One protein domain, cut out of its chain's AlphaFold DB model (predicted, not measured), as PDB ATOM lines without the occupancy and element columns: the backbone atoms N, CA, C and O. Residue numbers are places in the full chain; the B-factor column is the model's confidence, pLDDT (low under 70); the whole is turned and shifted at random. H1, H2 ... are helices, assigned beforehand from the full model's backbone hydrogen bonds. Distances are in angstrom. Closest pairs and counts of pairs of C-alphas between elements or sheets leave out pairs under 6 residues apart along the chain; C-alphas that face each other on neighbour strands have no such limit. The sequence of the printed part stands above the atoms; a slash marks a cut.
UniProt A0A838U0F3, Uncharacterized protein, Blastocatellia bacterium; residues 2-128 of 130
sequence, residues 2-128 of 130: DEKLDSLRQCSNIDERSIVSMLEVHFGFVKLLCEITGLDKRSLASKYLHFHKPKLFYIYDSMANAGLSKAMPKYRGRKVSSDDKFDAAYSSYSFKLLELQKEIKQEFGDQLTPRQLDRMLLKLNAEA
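This is residues 2 to 128 of the 130 residues of an uncharacterized protein of Blastocatellia bacterium (UniProt A0A838U0F3). Two long helices, H5 and H2, overlap only near their beginnings and run away from each other to opposite ends of the model; H3 folds back on H2, while H4 and H6 cross as a pair over one side of H5. The link of residues 72 to 87 passes along the other side of H5, and short H1 lies near H2. The printed part has 127 residues, with six named helices, H1 to H6 in chain order, and no named strand: all helix, with mostly crossed packing. It is compact, with a radius of gyration of the C-alphas of 14.2 A and spans of 39 by 31 by 26 A.

H5, residues 88 to 108, touches H2, residues 18 to 37, through residues 90 to 95 and 19 to 23 alone; the closest C-alphas, of Ser 91 and Leu 23, are 6.5 A apart. They run opposite ways at a tilt of 35.0 degrees, only just steep. H2 touches H3, residues 42 to 52, with residues 26 to 33 alone, closest at C-alphas 30 and 42, 5.9 A, opposite ways at a steep tilt of 60 degrees. H4, residues 62 to 71, touches H6, residues 114 to 128, about perpendicular at 80 degrees; their closest C-alphas, of Gly 67 and Leu 121, are 4.4 A apart. H4 and H5 are close but not clearly touching, with C-alphas 65 and 93 closest at 7.3 A. H1, residues 2 to 6, is near H2, with C-alphas 4 and 25 closest at 6.0 A. Every O i to N i+4 pair is within hydrogen-bond range in H1 to H5, and 10 of 11 in H6.

H5 measures 30.0 A, H2 28.4 A and H6 21.9 A. C-alpha 2 of H1 is at (208.201, 443.429, 449.085), and C-alpha 128 of H6 at (222.712, 441.311, 486.449).

The C-alphas farthest apart, of Ile 36 and Glu 107, are 44.0 A apart. The printed part has no cut; the links H1 to H2 and H4 to H5 are long. The pLDDT is under 70 at residues 2, 77 to 82 and 128.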
ATOM      1  N   ASP A   2     209.158 444.545 449.103       69.75
ATOM      2  CA  ASP A   2     208.201 443.429 449.085       69.75
ATOM      3  C   ASP A   2     208.721 442.208 448.318       69.75
ATOM      4  O   ASP A   2     208.693 441.111 448.855       69.75
ATOM      5  N   GLU A   3     209.369 442.399 447.165       73.00
ATOM      6  CA  GLU A   3     210.033 441.304 446.430       73.00
ATOM      7  C   GLU A   3     211.103 440.569 447.261       73.00
ATOM      8  O   GLU A   3     211.245 439.350 447.188       73.00
ATOM      9  N   LYS A   4     211.839 441.305 448.109       72.88
ATOM     10  CA  LYS A   4     212.848 440.734 449.017       72.88
ATOM     11  C   LYS A   4     212.208 440.007 450.202       72.88
ATOM     12  O   LYS A   4     212.783 439.060 450.714       72.88
ATOM     13  N   LEU A   5     211.032 440.433 450.657       75.56
ATOM     14  CA  LEU A   5     210.260 439.701 451.666       75.56
ATOM     15  C   LEU A   5     209.565 438.473 451.066       75.56
ATOM     16  O   LEU A   5     209.363 437.472 451.757       75.56
ATOM     17  N   ASP A   6     209.234 438.539 449.781       79.44
ATOM     18  CA  ASP A   6     208.604 437.462 449.037       79.44
ATOM     19  C   ASP A   6     209.552 436.296 448.774       79.44
ATOM     20  O   ASP A   6     209.114 435.144 448.807       79.44
ATOM     21  N   SER A   7     210.856 436.556 448.638       78.62
ATOM     22  CA  SER A   7     211.868 435.492 448.569       78.62
ATOM     23  C   SER A   7     211.911 434.626 449.838       78.62
ATOM     24  O   SER A   7     212.315 433.467 449.781       78.62
ATOM     25  N   LEU A   8     211.407 435.136 450.970       83.69
ATOM     26  CA  LEU A   8     211.301 434.410 452.238       83.69
ATOM     27  C   LEU A   8     209.972 433.655 452.405       83.69
ATOM     28  O   LEU A   8     209.727 433.088 453.471       83.69
ATOM     29  N   ARG A   9     209.082 433.632 451.399       79.31
ATOM     30  CA  ARG A   9     207.759 432.978 451.504       79.31
ATOM     31  C   ARG A   9     207.835 431.496 451.866       79.31
ATOM     32  O   ARG A   9     206.928 431.011 452.535       79.31
ATOM     33  N   GLN A  10     208.889 430.797 451.447       81.69
ATOM     34  CA  GLN A  10     209.061 429.369 451.735       81.69
ATOM     35  C   GLN A  10     209.807 429.083 453.046       81.69
ATOM     36  O   GLN A  10     209.853 427.937 453.491       81.69
ATOM     37  N   CYS A  11     210.363 430.104 453.700       84.56
ATOM     38  CA  CYS A  11     211.053 429.935 454.971       84.56
ATOM     39  C   CYS A  11     210.035 429.919 456.118       84.56
ATOM     40  O   CYS A  11     209.305 430.887 456.337       84.56
ATOM     41  N   SER A  12     209.992 428.825 456.878       84.44
ATOM     42  CA  SER A  12     209.076 428.671 458.015       84.44
ATOM     43  C   SER A  12     209.734 428.951 459.369       84.44
ATOM     44  O   SER A  12     209.036 429.362 460.297       84.44
ATOM     45  N   ASN A  13     211.056 428.768 459.472       88.75
ATOM     46  CA  ASN A  13     211.876 428.969 460.670       88.75
ATOM     47  C   ASN A  13     213.305 429.399 460.289       88.75
ATOM     48  O   ASN A  13     213.644 429.437 459.108       88.75
ATOM     49  N   ILE A  14     214.121 429.714 461.299       91.81
ATOM     50  CA  ILE A  14     215.545 430.039 461.142       91.81
ATOM     51  C   ILE A  14     216.376 428.751 461.150       91.81
ATOM     52  O   ILE A  14     216.336 428.001 462.128       91.81
ATOM     53  N   ASP A  15     217.148 428.530 460.088       90.38
ATOM     54  CA  ASP A  15     218.149 427.471 459.946       90.38
ATOM     55  C   ASP A  15     219.369 427.964 459.137       90.38
ATOM     56  O   ASP A  15     219.478 429.146 458.802       90.38
ATOM     57  N   GLU A  16     220.324 427.080 458.840       87.25
ATOM     58  CA  GLU A  16     221.547 427.410 458.099       87.25
ATOM     59  C   GLU A  16     221.289 427.913 456.674       87.25
ATOM     60  O   GLU A  16     222.121 428.632 456.123       87.25
ATOM     61  N   ARG A  17     220.157 427.543 456.067       86.75
ATOM     62  CA  ARG A  17     219.797 427.952 454.706       86.75
ATOM     63  C   ARG A  17     219.057 429.281 454.737       86.75
ATOM     64  O   ARG A  17     219.397 430.192 453.989       86.75
ATOM     65  N   SER A  18     218.071 429.407 455.623       90.56
ATOM     66  CA  SER A  18     217.226 430.594 455.706       90.56
ATOM     67  C   SER A  18     217.976 431.805 456.263       90.56
ATOM     68  O   SER A  18     217.663 432.935 455.885       90.56
ATOM     69  N   ILE A  19     218.973 431.594 457.136       91.69
ATOM     70  CA  ILE A  19     219.707 432.692 457.778       91.69
ATOM     71  C   ILE A  19     220.410 433.586 456.754       91.69
ATOM     72  O   ILE A  19     220.417 434.797 456.933       91.69
ATOM     73  N   VAL A  20     220.923 433.030 455.652       90.31
ATOM     74  CA  VAL A  20     221.582 433.816 454.598       90.31
ATOM     75  C   VAL A  20     220.594 434.798 453.970       90.31
ATOM     76  O   VAL A  20     220.817 436.006 454.015       90.31
ATOM     77  N   SER A  21     219.449 434.308 453.490       91.06
ATOM     78  CA  SER A  21     218.414 435.160 452.890       91.06
ATOM     79  C   SER A  21     217.863 436.182 453.886       91.06
ATOM     80  O   SER A  21     217.623 437.335 453.535       91.06
ATOM     81  N   MET A  22     217.708 435.808 455.158       93.94
ATOM     82  CA  MET A  22     217.301 436.746 456.207       93.94
ATOM     83  C   MET A  22     218.310 437.888 456.392       93.94
ATOM     84  O   MET A  22     217.907 439.044 456.534       93.94
ATOM     85  N   LEU A  23     219.613 437.589 456.390       93.88
ATOM     86  CA  LEU A  23     220.665 438.599 456.523       93.88
ATOM     87  C   LEU A  23     220.697 439.549 455.318       93.88
ATOM     88  O   LEU A  23     220.835 440.759 455.516       93.88
ATOM     89  N   GLU A  24     220.485 439.042 454.101       92.31
ATOM     90  CA  GLU A  24     220.375 439.859 452.882       92.31
ATOM     91  C   GLU A  24     219.190 440.825 452.943       92.31
ATOM     92  O   GLU A  24     219.326 442.018 452.643       92.31
ATOM     93  N   VAL A  25     218.021 440.328 453.358       94.19
ATOM     94  CA  VAL A  25     216.814 441.150 453.511       94.19
ATOM     95  C   VAL A  25     217.022 442.210 454.585       94.19
ATOM     96  O   VAL A  25     216.721 443.383 454.352       94.19
ATOM     97  N   HIS A  26     217.586 441.828 455.734       95.50
ATOM     98  CA  HIS A  26     217.874 442.766 456.814       95.50
ATOM     99  C   HIS A  26     218.836 443.867 456.363       95.50
ATOM    100  O   HIS A  26     218.542 445.048 456.539       95.50
ATOM    101  N   PHE A  27     219.963 443.507 455.749       94.75
ATOM    102  CA  PHE A  27     220.944 444.491 455.307       94.75
ATOM    103  C   PHE A  27     220.401 445.400 454.205       94.75
ATOM    104  O   PHE A  27     220.587 446.615 454.260       94.75
ATOM    105  N   GLY A  28     219.655 444.836 453.250       93.88
ATOM    106  CA  GLY A  28     218.964 445.615 452.229       93.88
ATOM    107  C   GLY A  28     218.009 446.647 452.828       93.88
ATOM    108  O   GLY A  28     217.943 447.770 452.333       93.88
ATOM    109  N   PHE A  29     217.312 446.301 453.912       94.94
ATOM    110  CA  PHE A  29     216.421 447.236 454.589       94.94
ATOM    111  C   PHE A  29     217.166 448.299 455.396       94.94
ATOM    112  O   PHE A  29     216.773 449.462 455.382       94.94
ATOM    113  N   VAL A  30     218.270 447.933 456.056       95.25
ATOM    114  CA  VAL A  30     219.143 448.906 456.731       95.25
ATOM    115  C   VAL A  30     219.683 449.930 455.733       95.25
ATOM    116  O   VAL A  30     219.626 451.120 456.029       95.25
ATOM    117  N   LYS A  31     220.135 449.501 454.544       94.50
ATOM    118  CA  LYS A  31     220.586 450.422 453.487       94.50
ATOM    119  C   LYS A  31     219.480 451.376 453.044       94.50
ATOM    120  O   LYS A  31     219.713 452.576 453.030       94.50
ATOM    121  N   LEU A  32     218.271 450.866 452.802       94.44
ATOM    122  CA  LEU A  32     217.121 451.701 452.439       94.44
ATOM    123  C   LEU A  32     216.794 452.743 453.522       94.44
ATOM    124  O   LEU A  32     216.555 453.910 453.227       94.44
ATOM    125  N   LEU A  33     216.806 452.347 454.799       94.94
ATOM    126  CA  LEU A  33     216.594 453.285 455.906       94.94
ATOM    127  C   LEU A  33     217.723 454.320 456.005       94.94
ATOM    128  O   LEU A  33     217.464 455.468 456.365       94.94
ATOM    129  N   CYS A  34     218.958 453.933 455.687       96.00
ATOM    130  CA  CYS A  34     220.109 454.831 455.670       96.00
ATOM    131  C   CYS A  34     220.012 455.849 454.524       96.00
ATOM    132  O   CYS A  34     220.235 457.031 454.756       96.00
ATOM    133  N   GLU A  35     219.567 455.441 453.335       96.44
ATOM    134  CA  GLU A  35     219.310 456.348 452.204       96.44
ATOM    135  C   GLU A  35     218.273 457.431 452.545       96.44
ATOM    136  O   GLU A  35     218.419 458.580 452.138       96.44
ATOM    137  N   ILE A  36     217.248 457.085 453.332       96.06
ATOM    138  CA  ILE A  36     216.175 458.016 453.720       96.06
ATOM    139  C   ILE A  36     216.579 458.899 454.909       96.06
ATOM    140  O   ILE A  36     216.198 460.065 454.980       96.06
ATOM    141  N   THR A  37     217.301 458.343 455.886       95.56
ATOM    142  CA  THR A  37     217.514 458.994 457.194       95.56
ATOM    143  C   THR A  37     218.949 459.439 457.457       95.56
ATOM    144  O   THR A  37     219.193 460.117 458.453       95.56
ATOM    145  N   GLY A  38     219.906 459.026 456.623       94.38
ATOM    146  CA  GLY A  38     221.344 459.206 456.839       94.38
ATOM    147  C   GLY A  38     221.921 458.388 458.001       94.38
ATOM    148  O   GLY A  38     223.046 458.639 458.423       94.38
ATOM    149  N   LEU A  39     221.155 457.449 458.573       93.38
ATOM    150  CA  LEU A  39     221.523 456.715 459.784       93.38
ATOM    151  C   LEU A  39     221.311 455.205 459.627       93.38
ATOM    152  O   LEU A  39     220.275 454.747 459.144       93.38
ATOM    153  N   ASP A  40     222.234 454.419 460.180       91.44
ATOM    154  CA  ASP A  40     222.120 452.960 460.245       91.44
ATOM    155  C   ASP A  40     221.084 452.513 461.291       91.44
ATOM    156  O   ASP A  40     221.390 452.215 462.451       91.44
ATOM    157  N   LYS A  41     219.817 452.425 460.887       95.25
ATOM    158  CA  LYS A  41     218.694 452.060 461.765       95.25
ATOM    159  C   LYS A  41     218.540 450.540 461.972       95.25
ATOM    160  O   LYS A  41     217.444 450.002 461.843       95.25
ATOM    161  N   ARG A  42     219.613 449.840 462.370       95.50
ATOM    162  CA  ARG A  42     219.637 448.367 462.589       95.50
ATOM    163  C   ARG A  42     218.534 447.861 463.525       95.50
ATOM    164  O   ARG A  42     217.822 446.913 463.207       95.50
ATOM    165  N   SER A  43     218.360 448.509 464.680       96.19
ATOM    166  CA  SER A  43     217.334 448.090 465.647       96.19
ATOM    167  C   SER A  43     215.918 448.247 465.088       96.19
ATOM    168  O   SER A  43     215.086 447.362 465.259       96.19
ATOM    169  N   LEU A  44     215.659 449.334 464.355       96.00
ATOM    170  CA  LEU A  44     214.373 449.539 463.691       96.00
ATOM    171  C   LEU A  44     214.141 448.485 462.604       96.00
ATOM    172  O   LEU A  44     213.063 447.899 462.558       96.00
ATOM    173  N   ALA A  45     215.156 448.215 461.776       96.25
ATOM    174  CA  ALA A  45     215.083 447.228 460.706       96.25
ATOM    175  C   ALA A  45     214.719 445.837 461.237       96.25
ATOM    176  O   ALA A  45     213.740 445.243 460.791       96.25
ATOM    177  N   SER A  46     215.450 445.351 462.244       97.25
ATOM    178  CA  SER A  46     215.172 444.055 462.874       97.25
ATOM    179  C   SER A  46     213.764 443.975 463.483       97.25
ATOM    180  O   SER A  46     213.060 442.992 463.262       97.25
ATOM    181  N   LYS A  47     213.299 445.025 464.180       96.62
ATOM    182  CA  LYS A  47     211.954 445.085 464.785       96.62
ATOM    183  C   LYS A  47     210.846 445.101 463.735       96.62
ATOM    184  O   LYS A  47     209.870 444.367 463.869       96.62
ATOM    185  N   TYR A  48     211.010 445.898 462.683       95.75
ATOM    186  CA  TYR A  48     210.069 445.957 461.567       95.75
ATOM    187  C   TYR A  48     209.959 444.599 460.867       95.75
ATOM    188  O   TYR A  48     208.861 444.092 460.655       95.75
ATOM    189  N   LEU A  49     211.093 443.973 460.553       95.88
ATOM    190  CA  LEU A  49     211.124 442.673 459.888       95.88
ATOM    191  C   LEU A  49     210.569 441.560 460.780       95.88
ATOM    192  O   LEU A  49     209.806 440.722 460.305       95.88
ATOM    193  N   HIS A  50     210.864 441.595 462.080       96.25
ATOM    194  CA  HIS A  50     210.265 440.685 463.054       96.25
ATOM    195  C   HIS A  50     208.743 440.835 463.114       96.25
ATOM    196  O   HIS A  50     208.040 439.832 463.142       96.25
ATOM    197  N   PHE A  51     208.211 442.058 463.080       94.50
ATOM    198  CA  PHE A  51     206.762 442.271 463.055       94.50
ATOM    199  C   PHE A  51     206.100 441.609 461.832       94.50
ATOM    200  O   PHE A  51     205.051 440.985 461.967       94.50
ATOM    201  N   HIS A  52     206.742 441.667 460.662       91.50
ATOM    202  CA  HIS A  52     206.215 441.075 459.427       91.50
ATOM    203  C   HIS A  52     206.456 439.560 459.318       91.50
ATOM    204  O   HIS A  52     205.664 438.841 458.707       91.50
ATOM    205  N   LYS A  53     207.563 439.058 459.874       93.62
ATOM    206  CA  LYS A  53     207.989 437.653 459.806       93.62
ATOM    207  C   LYS A  53     208.595 437.216 461.155       93.62
ATOM    208  O   LYS A  53     209.804 436.994 461.253       93.62
ATOM    209  N   PRO A  54     207.776 437.022 462.205       94.56
ATOM    210  CA  PRO A  54     208.253 436.843 463.586       94.56
ATOM    211  C   PRO A  54     209.064 435.567 463.821       94.56
ATOM    212  O   PRO A  54     209.824 435.480 464.785       94.56
ATOM    213  N   LYS A  55     208.922 434.572 462.940       94.62
ATOM    214  CA  LYS A  55     209.691 433.321 462.981       94.62
ATOM    215  C   LYS A  55     211.028 433.396 462.245       94.62
ATOM    216  O   LYS A  55     211.796 432.452 462.358       94.62
ATOM    217  N   LEU A  56     211.295 434.475 461.504       94.56
ATOM    218  CA  LEU A  56     212.456 434.596 460.614       94.56
ATOM    219  C   LEU A  56     213.381 435.760 460.955       94.56
ATOM    220  O   LEU A  56     214.398 435.911 460.307       94.56
ATOM    221  N   PHE A  57     213.072 436.617 461.923       96.56
ATOM    222  CA  PHE A  57     213.981 437.706 462.279       96.56
ATOM    223  C   PHE A  57     214.145 437.786 463.780       96.56
ATOM    224  O   PHE A  57     213.162 437.771 464.524       96.56
ATOM    225  N   TYR A  58     215.393 437.876 464.221       97.62
ATOM    226  CA  TYR A  58     215.707 438.185 465.604       97.62
ATOM    227  C   TYR A  58     215.491 439.670 465.860       97.62
ATOM    228  O   TYR A  58     215.748 440.507 464.998       97.62
ATOM    229  N   ILE A  59     215.030 440.001 467.061       97.12
ATOM    230  CA  ILE A  59     214.986 441.390 467.507       97.12
ATOM    231  C   ILE A  59     216.406 441.784 467.904       97.12
ATOM    232  O   ILE A  59     217.071 441.054 468.631       97.12
ATOM    233  N   TYR A  60     216.870 442.930 467.413       95.50
ATOM    234  CA  TYR A  60     218.190 443.453 467.740       95.50
ATOM    235  C   TYR A  60     218.085 444.807 468.438       95.50
ATOM    236  O   TYR A  60     217.547 445.780 467.898       95.50
ATOM    237  N   ASP A  61     218.652 444.891 469.634       91.94
ATOM    238  CA  ASP A  61     219.014 446.135 470.302       91.94
ATOM    239  C   ASP A  61     220.177 445.911 471.280       91.94
ATOM    240  O   ASP A  61     220.691 444.798 471.435       91.94
ATOM    241  N   SER A  62     220.637 446.993 471.909       90.50
ATOM    242  CA  SER A  62     221.764 446.955 472.842       90.50
ATOM    243  C   SER A  62     221.499 446.056 474.053       90.50
ATOM    244  O   SER A  62     222.420 445.383 474.512       90.50
ATOM    245  N   MET A  63     220.256 446.001 474.538       92.06
ATOM    246  CA  MET A  63     219.876 445.226 475.719       92.06
ATOM    247  C   MET A  63     219.880 443.729 475.414       92.06
ATOM    248  O   MET A  63     220.470 442.949 476.165       92.06
ATOM    249  N   ALA A  64     219.301 443.327 474.283       93.00
ATOM    250  CA  ALA A  64     219.332 441.941 473.837       93.00
ATOM    251  C   ALA A  64     220.771 441.484 473.527       93.00
ATOM    252  O   ALA A  64     221.169 440.380 473.898       93.00
ATOM    253  N   ASN A  65     221.598 442.338 472.914       91.75
ATOM    254  CA  ASN A  65     223.005 442.024 472.639       91.75
ATOM    255  C   ASN A  65     223.854 441.881 473.920       91.75
ATOM    256  O   ASN A  65     224.732 441.015 474.001       91.75
ATOM    257  N   ALA A  66     223.572 442.688 474.946       91.75
ATOM    258  CA  ALA A  66     224.186 442.542 476.264       91.75
ATOM    259  C   ALA A  66     223.779 441.220 476.937       91.75
ATOM    260  O   ALA A  66     224.644 440.490 477.423       91.75
ATOM    261  N   GLY A  67     222.489 440.865 476.886       93.12
ATOM    262  CA  GLY A  67     221.981 439.571 477.354       93.12
ATOM    263  C   GLY A  67     222.658 438.385 476.663       93.12
ATOM    264  O   GLY A  67     223.116 437.456 477.325       93.12
ATOM    265  N   LEU A  68     222.822 438.448 475.337       92.44
ATOM    266  CA  LEU A  68     223.506 437.404 474.564       92.44
ATOM    267  C   LEU A  68     224.964 437.233 474.999       92.44
ATOM    268  O   LEU A  68     225.453 436.116 475.142       92.44
ATOM    269  N   SER A  69     225.653 438.340 475.268       89.94
ATOM    270  CA  SER A  69     227.052 438.321 475.713       89.94
ATOM    271  C   SER A  69     227.236 437.698 477.107       89.94
ATOM    272  O   SER A  69     228.350 437.293 477.458       89.94
ATOM    273  N   LYS A  70     226.162 437.629 477.907       89.00
ATOM    274  CA  LYS A  70     226.102 436.912 479.191       89.00
ATOM    275  C   LYS A  70     225.742 435.439 478.992       89.00
ATOM    276  O   LYS A  70     226.402 434.594 479.580       89.00
ATOM    277  N   ALA A  71     224.771 435.141 478.126       88.75
ATOM    278  CA  ALA A  71     224.356 433.771 477.805       88.75
ATOM    279  C   ALA A  71     225.472 432.949 477.132       88.75
ATOM    280  O   ALA A  71     225.571 431.742 477.322       88.75
ATOM    281  N   MET A  72     226.322 433.605 476.338       86.94
ATOM    282  CA  MET A  72     227.312 432.961 475.477       86.94
ATOM    283  C   MET A  72     228.738 433.498 475.706       86.94
ATOM    284  O   MET A  72     229.348 434.062 474.789       86.94
ATOM    285  N   PRO A  73     229.329 433.318 476.904       84.25
ATOM    286  CA  PRO A  73     230.661 433.843 477.206       84.25
ATOM    287  C   PRO A  73     231.741 433.246 476.289       84.25
ATOM    288  O   PRO A  73     232.644 433.967 475.868       84.25
ATOM    289  N   LYS A  74     231.592 431.974 475.886       82.50
ATOM    290  CA  LYS A  74     232.498 431.265 474.962       82.50
ATOM    291  C   LYS A  74     232.556 431.862 473.546       82.50
ATOM    292  O   LYS A  74     233.493 431.591 472.803       82.50
ATOM    293  N   TYR A  75     231.585 432.705 473.183       75.44
ATOM    294  CA  TYR A  75     231.502 433.369 471.877       75.44
ATOM    295  C   TYR A  75     231.829 434.869 471.934       75.44
ATOM    296  O   TYR A  75     231.686 435.582 470.929       75.44
ATOM    297  N   ARG A  76     232.289 435.376 473.088       73.12
ATOM    298  CA  ARG A  76     232.818 436.742 473.202       73.12
ATOM    299  C   ARG A  76     234.021 436.910 472.276       73.12
ATOM    300  O   ARG A  76     234.876 436.040 472.188       73.12
ATOM    301  N   GLY A  77     234.063 438.019 471.541       66.50
ATOM    302  CA  GLY A  77     235.158 438.319 470.611       66.50
ATOM    303  C   GLY A  77     235.194 437.475 469.330       66.50
ATOM    304  O   GLY A  77     235.929 437.837 468.411       66.50
ATOM    305  N   ARG A  78     234.376 436.414 469.199       69.12
ATOM    306  CA  ARG A  78     234.257 435.670 467.936       69.12
ATOM    307  C   ARG A  78     233.607 436.581 466.892       69.12
ATOM    308  O   ARG A  78     232.405 436.864 466.954       69.12
ATOM    309  N   LYS A  79     234.423 437.063 465.953       62.81
ATOM    310  CA  LYS A  79     233.959 437.739 464.742       62.81
ATOM    311  C   LYS A  79     233.461 436.671 463.778       62.81
ATOM    312  O   LYS A  79     234.170 435.707 463.503       62.81
ATOM    313  N   VAL A  80     232.236 436.831 463.298       65.00
ATOM    314  CA  VAL A  80     231.803 436.115 462.097       65.00
ATOM    315  C   VAL A  80     232.400 436.868 460.913       65.00
ATOM    316  O   VAL A  80     232.478 438.097 460.968       65.00
ATOM    317  N   SER A  81     232.873 436.132 459.905       59.59
ATOM    318  CA  SER A  81     233.375 436.681 458.641       59.59
ATOM    319  C   SER A  81     232.506 437.851 458.164       59.59
ATOM    320  O   SER A  81     231.283 437.720 458.093       59.59
ATOM    321  N   SER A  82     233.131 438.995 457.885       59.34
ATOM    322  CA  SER A  82     232.464 440.147 457.285       59.34
ATOM    323  C   SER A  82     232.397 439.934 455.777       59.34
ATOM    324  O   SER A  82     233.382 440.155 455.078       59.34
ATOM    325  N   ASP A  83     231.250 439.468 455.295       72.00
ATOM    326  CA  ASP A  83     230.886 439.598 453.887       72.00
ATOM    327  C   ASP A  83     230.211 440.966 453.708       72.00
ATOM    328  O   ASP A  83     229.279 441.294 454.448       72.00
ATOM    329  N   ASP A  84     230.661 441.754 452.731       75.81
ATOM    330  CA  ASP A  84     230.096 443.072 452.398       75.81
ATOM    331  C   ASP A  84     228.623 442.995 451.954       75.81
ATOM    332  O   ASP A  84     227.943 444.017 451.816       75.81
ATOM    333  N   LYS A  85     228.108 441.780 451.739       83.00
ATOM    334  CA  LYS A  85     226.695 441.495 451.483       83.00
ATOM    335  C   LYS A  85     225.810 441.568 452.724       83.00
ATOM    336  O   LYS A  85     224.590 441.585 452.557       83.00
ATOM    337  N   PHE A  86     226.366 441.623 453.937       90.00
ATOM    338  CA  PHE A  86     225.579 441.617 455.172       90.00
ATOM    339  C   PHE A  86     225.985 442.715 456.157       90.00
ATOM    340  O   PHE A  86     227.110 443.209 456.180       90.00
ATOM    341  N   ASP A  87     225.068 443.047 457.068       91.62
ATOM    342  CA  ASP A  87     225.408 443.860 458.232       91.62
ATOM    343  C   ASP A  87     226.246 443.023 459.209       91.62
ATOM    344  O   ASP A  87     225.745 442.051 459.775       91.62
ATOM    345  N   ALA A  88     227.513 443.380 459.420       90.06
ATOM    346  CA  ALA A  88     228.432 442.575 460.228       90.06
ATOM    347  C   ALA A  88     227.955 442.379 461.682       90.06
ATOM    348  O   ALA A  88     228.091 441.288 462.246       90.06
ATOM    349  N   ALA A  89     227.364 443.415 462.291       91.00
ATOM    350  CA  ALA A  89     226.899 443.365 463.674       91.00
ATOM    351  C   ALA A  89     225.677 442.447 463.818       91.00
ATOM    352  O   ALA A  89     225.669 441.549 464.664       91.00
ATOM    353  N   TYR A  90     224.673 442.624 462.960       94.19
ATOM    354  CA  TYR A  90     223.467 441.805 462.955       94.19
ATOM    355  C   TYR A  90     223.741 440.366 462.496       94.19
ATOM    356  O   TYR A  90     223.135 439.432 463.022       94.19
ATOM    357  N   SER A  91     224.698 440.156 461.589       92.81
ATOM    358  CA  SER A  91     225.139 438.815 461.174       92.81
ATOM    359  C   SER A  91     225.779 438.067 462.331       92.81
ATOM    360  O   SER A  91     225.338 436.973 462.674       92.81
ATOM    361  N   SER A  92     226.761 438.683 463.001       91.12
ATOM    362  CA  SER A  92     227.393 438.083 464.180       91.12
ATOM    363  C   SER A  92     226.367 437.754 465.265       91.12
ATOM    364  O   SER A  92     226.423 436.674 465.854       91.12
ATOM    365  N   TYR A  93     225.412 438.655 465.499       93.38
ATOM    366  CA  TYR A  93     224.319 438.445 466.443       93.38
ATOM    367  C   TYR A  93     223.423 437.259 466.050       93.38
ATOM    368  O   TYR A  93     223.165 436.378 466.869       93.38
ATOM    369  N   SER A  94     223.003 437.193 464.785       94.44
ATOM    370  CA  SER A  94     222.082 436.167 464.284       94.44
ATOM    371  C   SER A  94     222.695 434.767 464.288       94.44
ATOM    372  O   SER A  94     222.020 433.813 464.666       94.44
ATOM    373  N   PHE A  95     223.974 434.628 463.922       92.25
ATOM    374  CA  PHE A  95     224.661 433.333 463.975       92.25
ATOM    375  C   PHE A  95     224.820 432.826 465.408       92.25
ATOM    376  O   PHE A  95     224.541 431.659 465.667       92.25
ATOM    377  N   LYS A  96     225.188 433.704 466.350       92.12
ATOM    378  CA  LYS A  96     225.265 433.351 467.776       92.12
ATOM    379  C   LYS A  96     223.911 432.899 468.313       92.12
ATOM    380  O   LYS A  96     223.830 431.899 469.013       92.12
ATOM    381  N   LEU A  97     222.834 433.598 467.953       94.38
ATOM    382  CA  LEU A  97     221.487 433.187 468.340       94.38
ATOM    383  C   LEU A  97     221.069 431.855 467.718       94.38
ATOM    384  O   LEU A  97     220.455 431.051 468.410       94.38
ATOM    385  N   LEU A  98     221.418 431.594 466.457       94.19
ATOM    386  CA  LEU A  98     221.153 430.304 465.822       94.19
ATOM    387  C   LEU A  98     221.914 429.166 466.520       94.19
ATOM    388  O   LEU A  98     221.338 428.108 466.761       94.19
ATOM    389  N   GLU A  99     223.183 429.372 466.880       92.50
ATOM    390  CA  GLU A  99     223.939 428.413 467.699       92.50
ATOM    391  C   GLU A  99     223.267 428.204 469.065       92.50
ATOM    392  O   GLU A  99     223.046 427.065 469.467       92.50
ATOM    393  N   LEU A 100     222.840 429.280 469.733       92.81
ATOM    394  CA  LEU A 100     222.154 429.200 471.025       92.81
ATOM    395  C   LEU A 100     220.826 428.438 470.931       92.81
ATOM    396  O   LEU A 100     220.531 427.617 471.793       92.81
ATOM    397  N   GLN A 101     220.032 428.663 469.878       93.44
ATOM    398  CA  GLN A 101     218.805 427.894 469.637       93.44
ATOM    399  C   GLN A 101     219.090 426.404 469.493       93.44
ATOM    400  O   GLN A 101     218.313 425.595 469.995       93.44
ATOM    401  N   LYS A 102     220.172 426.036 468.796       93.19
ATOM    402  CA  LYS A 102     220.561 424.632 468.624       93.19
ATOM    403  C   LYS A 102     220.971 424.006 469.950       93.19
ATOM    404  O   LYS A 102     220.501 422.915 470.240       93.19
ATOM    405  N   GLU A 103     221.777 424.702 470.751       92.81
ATOM    406  CA  GLU A 103     222.184 424.233 472.082       92.81
ATOM    407  C   GLU A 103     220.967 424.032 472.997       92.81
ATOM    408  O   GLU A 103     220.801 422.967 473.582       92.81
ATOM    409  N   ILE A 104     220.050 425.005 473.045       92.94
ATOM    410  CA  ILE A 104     218.817 424.903 473.840       92.94
ATOM    411  C   ILE A 104     217.938 423.745 473.353       92.94
ATOM    412  O   ILE A 104     217.420 422.986 474.165       92.94
ATOM    413  N   LYS A 105     217.789 423.571 472.037       94.50
ATOM    414  CA  LYS A 105     217.012 422.463 471.471       94.50
ATOM    415  C   LYS A 105     217.625 421.102 471.800       94.50
ATOM    416  O   LYS A 105     216.886 420.157 472.045       94.50
ATOM    417  N   GLN A 106     218.951 420.992 471.773       94.94
ATOM    418  CA  GLN A 106     219.655 419.758 472.120       94.94
ATOM    419  C   GLN A 106     219.471 419.398 473.597       94.94
ATOM    420  O   GLN A 106     219.246 418.233 473.900       94.94
ATOM    421  N   GLU A 107     219.521 420.391 474.484       94.12
ATOM    422  CA  GLU A 107     219.424 420.182 475.932       94.12
ATOM    423  C   GLU A 107     217.976 419.965 476.409       94.12
ATOM    424  O   GLU A 107     217.708 419.096 477.232       94.12
ATOM    425  N   PHE A 108     217.023 420.740 475.881       93.31
ATOM    426  CA  PHE A 108     215.649 420.805 476.398       93.31
ATOM    427  C   PHE A 108     214.585 420.265 475.429       93.31
ATOM    428  O   PHE A 108     213.408 420.232 475.775       93.31
ATOM    429  N   GLY A 109     214.959 419.866 474.210       90.88
ATOM    430  CA  GLY A 109     214.047 419.329 473.189       90.88
ATOM    431  C   GLY A 109     213.263 420.378 472.389       90.88
ATOM    432  O   GLY A 109     212.792 420.077 471.290       90.88
ATOM    433  N   ASP A 110     213.183 421.620 472.874       87.62
ATOM    434  CA  ASP A 110     212.383 422.685 472.266       87.62
ATOM    435  C   ASP A 110     213.224 423.752 471.559       87.62
ATOM    436  O   ASP A 110     214.198 424.291 472.088       87.62
ATOM    437  N   GLN A 111     212.795 424.130 470.352       88.88
ATOM    438  CA  GLN A 111     213.390 425.242 469.617       88.88
ATOM    439  C   GLN A 111     212.661 426.545 469.944       88.88
ATOM    440  O   GLN A 111     211.553 426.796 469.468       88.88
ATOM    441  N   LEU A 112     213.307 427.408 470.731       94.12
ATOM    442  CA  LEU A 112     212.750 428.717 471.067       94.12
ATOM    443  C   LEU A 112     212.554 429.580 469.821       94.12
ATOM    444  O   LEU A 112     213.446 429.703 468.986       94.12
ATOM    445  N   THR A 113     211.412 430.254 469.727       95.44
ATOM    446  CA  THR A 113     211.165 431.266 468.691       95.44
ATOM    447  C   THR A 113     212.048 432.505 468.895       95.44
ATOM    448  O   THR A 113     212.482 432.774 470.022       95.44
ATOM    449  N   PRO A 114     212.249 433.344 467.857       96.75
ATOM    450  CA  PRO A 114     213.003 434.592 467.994       96.75
ATOM    451  C   PRO A 114     212.495 435.496 469.125       96.75
ATOM    452  O   PRO A 114     213.289 436.094 469.846       96.75
ATOM    453  N   ARG A 115     211.173 435.549 469.342       96.69
ATOM    454  CA  ARG A 115     210.573 436.350 470.419       96.69
ATOM    455  C   ARG A 115     210.805 435.761 471.813       96.69
ATOM    456  O   ARG A 115     210.931 436.514 472.777       96.69
ATOM    457  N   GLN A 116     210.830 434.435 471.943       96.31
ATOM    458  CA  GLN A 116     211.142 433.774 473.215       96.31
ATOM    459  C   GLN A 116     212.613 433.965 473.586       96.31
ATOM    460  O   GLN A 116     212.899 434.294 474.735       96.31
ATOM    461  N   LEU A 117     213.523 433.846 472.612       95.69
ATOM    462  CA  LEU A 117     214.935 434.170 472.815       95.69
ATOM    463  C   LEU A 117     215.130 435.619 473.248       95.69
ATOM    464  O   LEU A 117     215.778 435.858 474.256       95.69
ATOM    465  N   ASP A 118     214.537 436.576 472.534       96.62
ATOM    466  CA  ASP A 118     214.613 437.997 472.885       96.62
ATOM    467  C   ASP A 118     214.186 438.244 474.344       96.62
ATOM    468  O   ASP A 118     214.934 438.821 475.132       96.62
ATOM    469  N   ARG A 119     213.042 437.690 474.764       96.50
ATOM    470  CA  ARG A 119     212.581 437.765 476.162       96.50
ATOM    471  C   ARG A 119     213.572 437.158 477.156       96.50
ATOM    472  O   ARG A 119     213.769 437.728 478.226       96.50
ATOM    473  N   MET A 120     214.171 436.016 476.826       95.25
ATOM    474  CA  MET A 120     215.188 435.371 477.661       95.25
ATOM    475  C   MET A 120     216.432 436.258 477.800       95.25
ATOM    476  O   MET A 120     216.898 436.487 478.912       95.25
ATOM    477  N   LEU A 121     216.933 436.815 476.694       95.19
ATOM    478  CA  LEU A 121     218.101 437.697 476.698       95.19
ATOM    479  C   LEU A 121     217.852 438.978 477.502       95.19
ATOM    480  O   LEU A 121     218.730 439.410 478.250       95.19
ATOM    481  N   LEU A 122     216.660 439.570 477.392       95.00
ATOM    482  CA  LEU A 122     216.289 440.755 478.166       95.00
ATOM    483  C   LEU A 122     216.250 440.470 479.674       95.00
ATOM    484  O   LEU A 122     216.751 441.285 480.448       95.00
ATOM    485  N   LYS A 123     215.725 439.308 480.093       94.50
ATOM    486  CA  LYS A 123     215.739 438.880 481.505       94.50
ATOM    487  C   LYS A 123     217.158 438.700 482.035       94.50
ATOM    488  O   LYS A 123     217.510 439.327 483.027       94.50
ATOM    489  N   LEU A 124     217.998 437.957 481.311       91.62
ATOM    490  CA  LEU A 124     219.414 437.773 481.661       91.62
ATOM    491  C   LEU A 124     220.167 439.104 481.754       91.62
ATOM    492  O   LEU A 124     221.120 439.253 482.522       91.62
ATOM    493  N   ASN A 125     219.774 440.090 480.944       90.25
ATOM    494  CA  ASN A 125     220.380 441.401 481.044       90.25
ATOM    495  C   ASN A 125     219.946 442.148 482.316       90.25
ATOM    496  O   ASN A 125     220.810 442.733 482.969       90.25
ATOM    497  N   ALA A 126     218.655 442.103 482.657       86.94
ATOM    498  CA  ALA A 126     218.073 442.770 483.822       86.94
ATOM    499  C   ALA A 126     218.528 442.163 485.161       86.94
ATOM    500  O   ALA A 126     218.826 442.908 486.089       86.94
ATOM    501  N   GLU A 127     218.647 440.836 485.248       71.00
ATOM    502  CA  GLU A 127     219.042 440.116 486.472       71.00
ATOM    503  C   GLU A 127     220.479 440.410 486.928       71.00
ATOM    504  O   GLU A 127     220.800 440.190 488.085       71.00
ATOM    505  N   ALA A 128     221.343 440.949 486.063       57.56
ATOM    506  CA  ALA A 128     222.712 441.311 486.449       57.56
ATOM    507  C   ALA A 128     222.855 442.753 486.979       57.56
ATOM    508  O   ALA A 128     223.978 443.230 487.137       57.56
TER     509      ALA A 128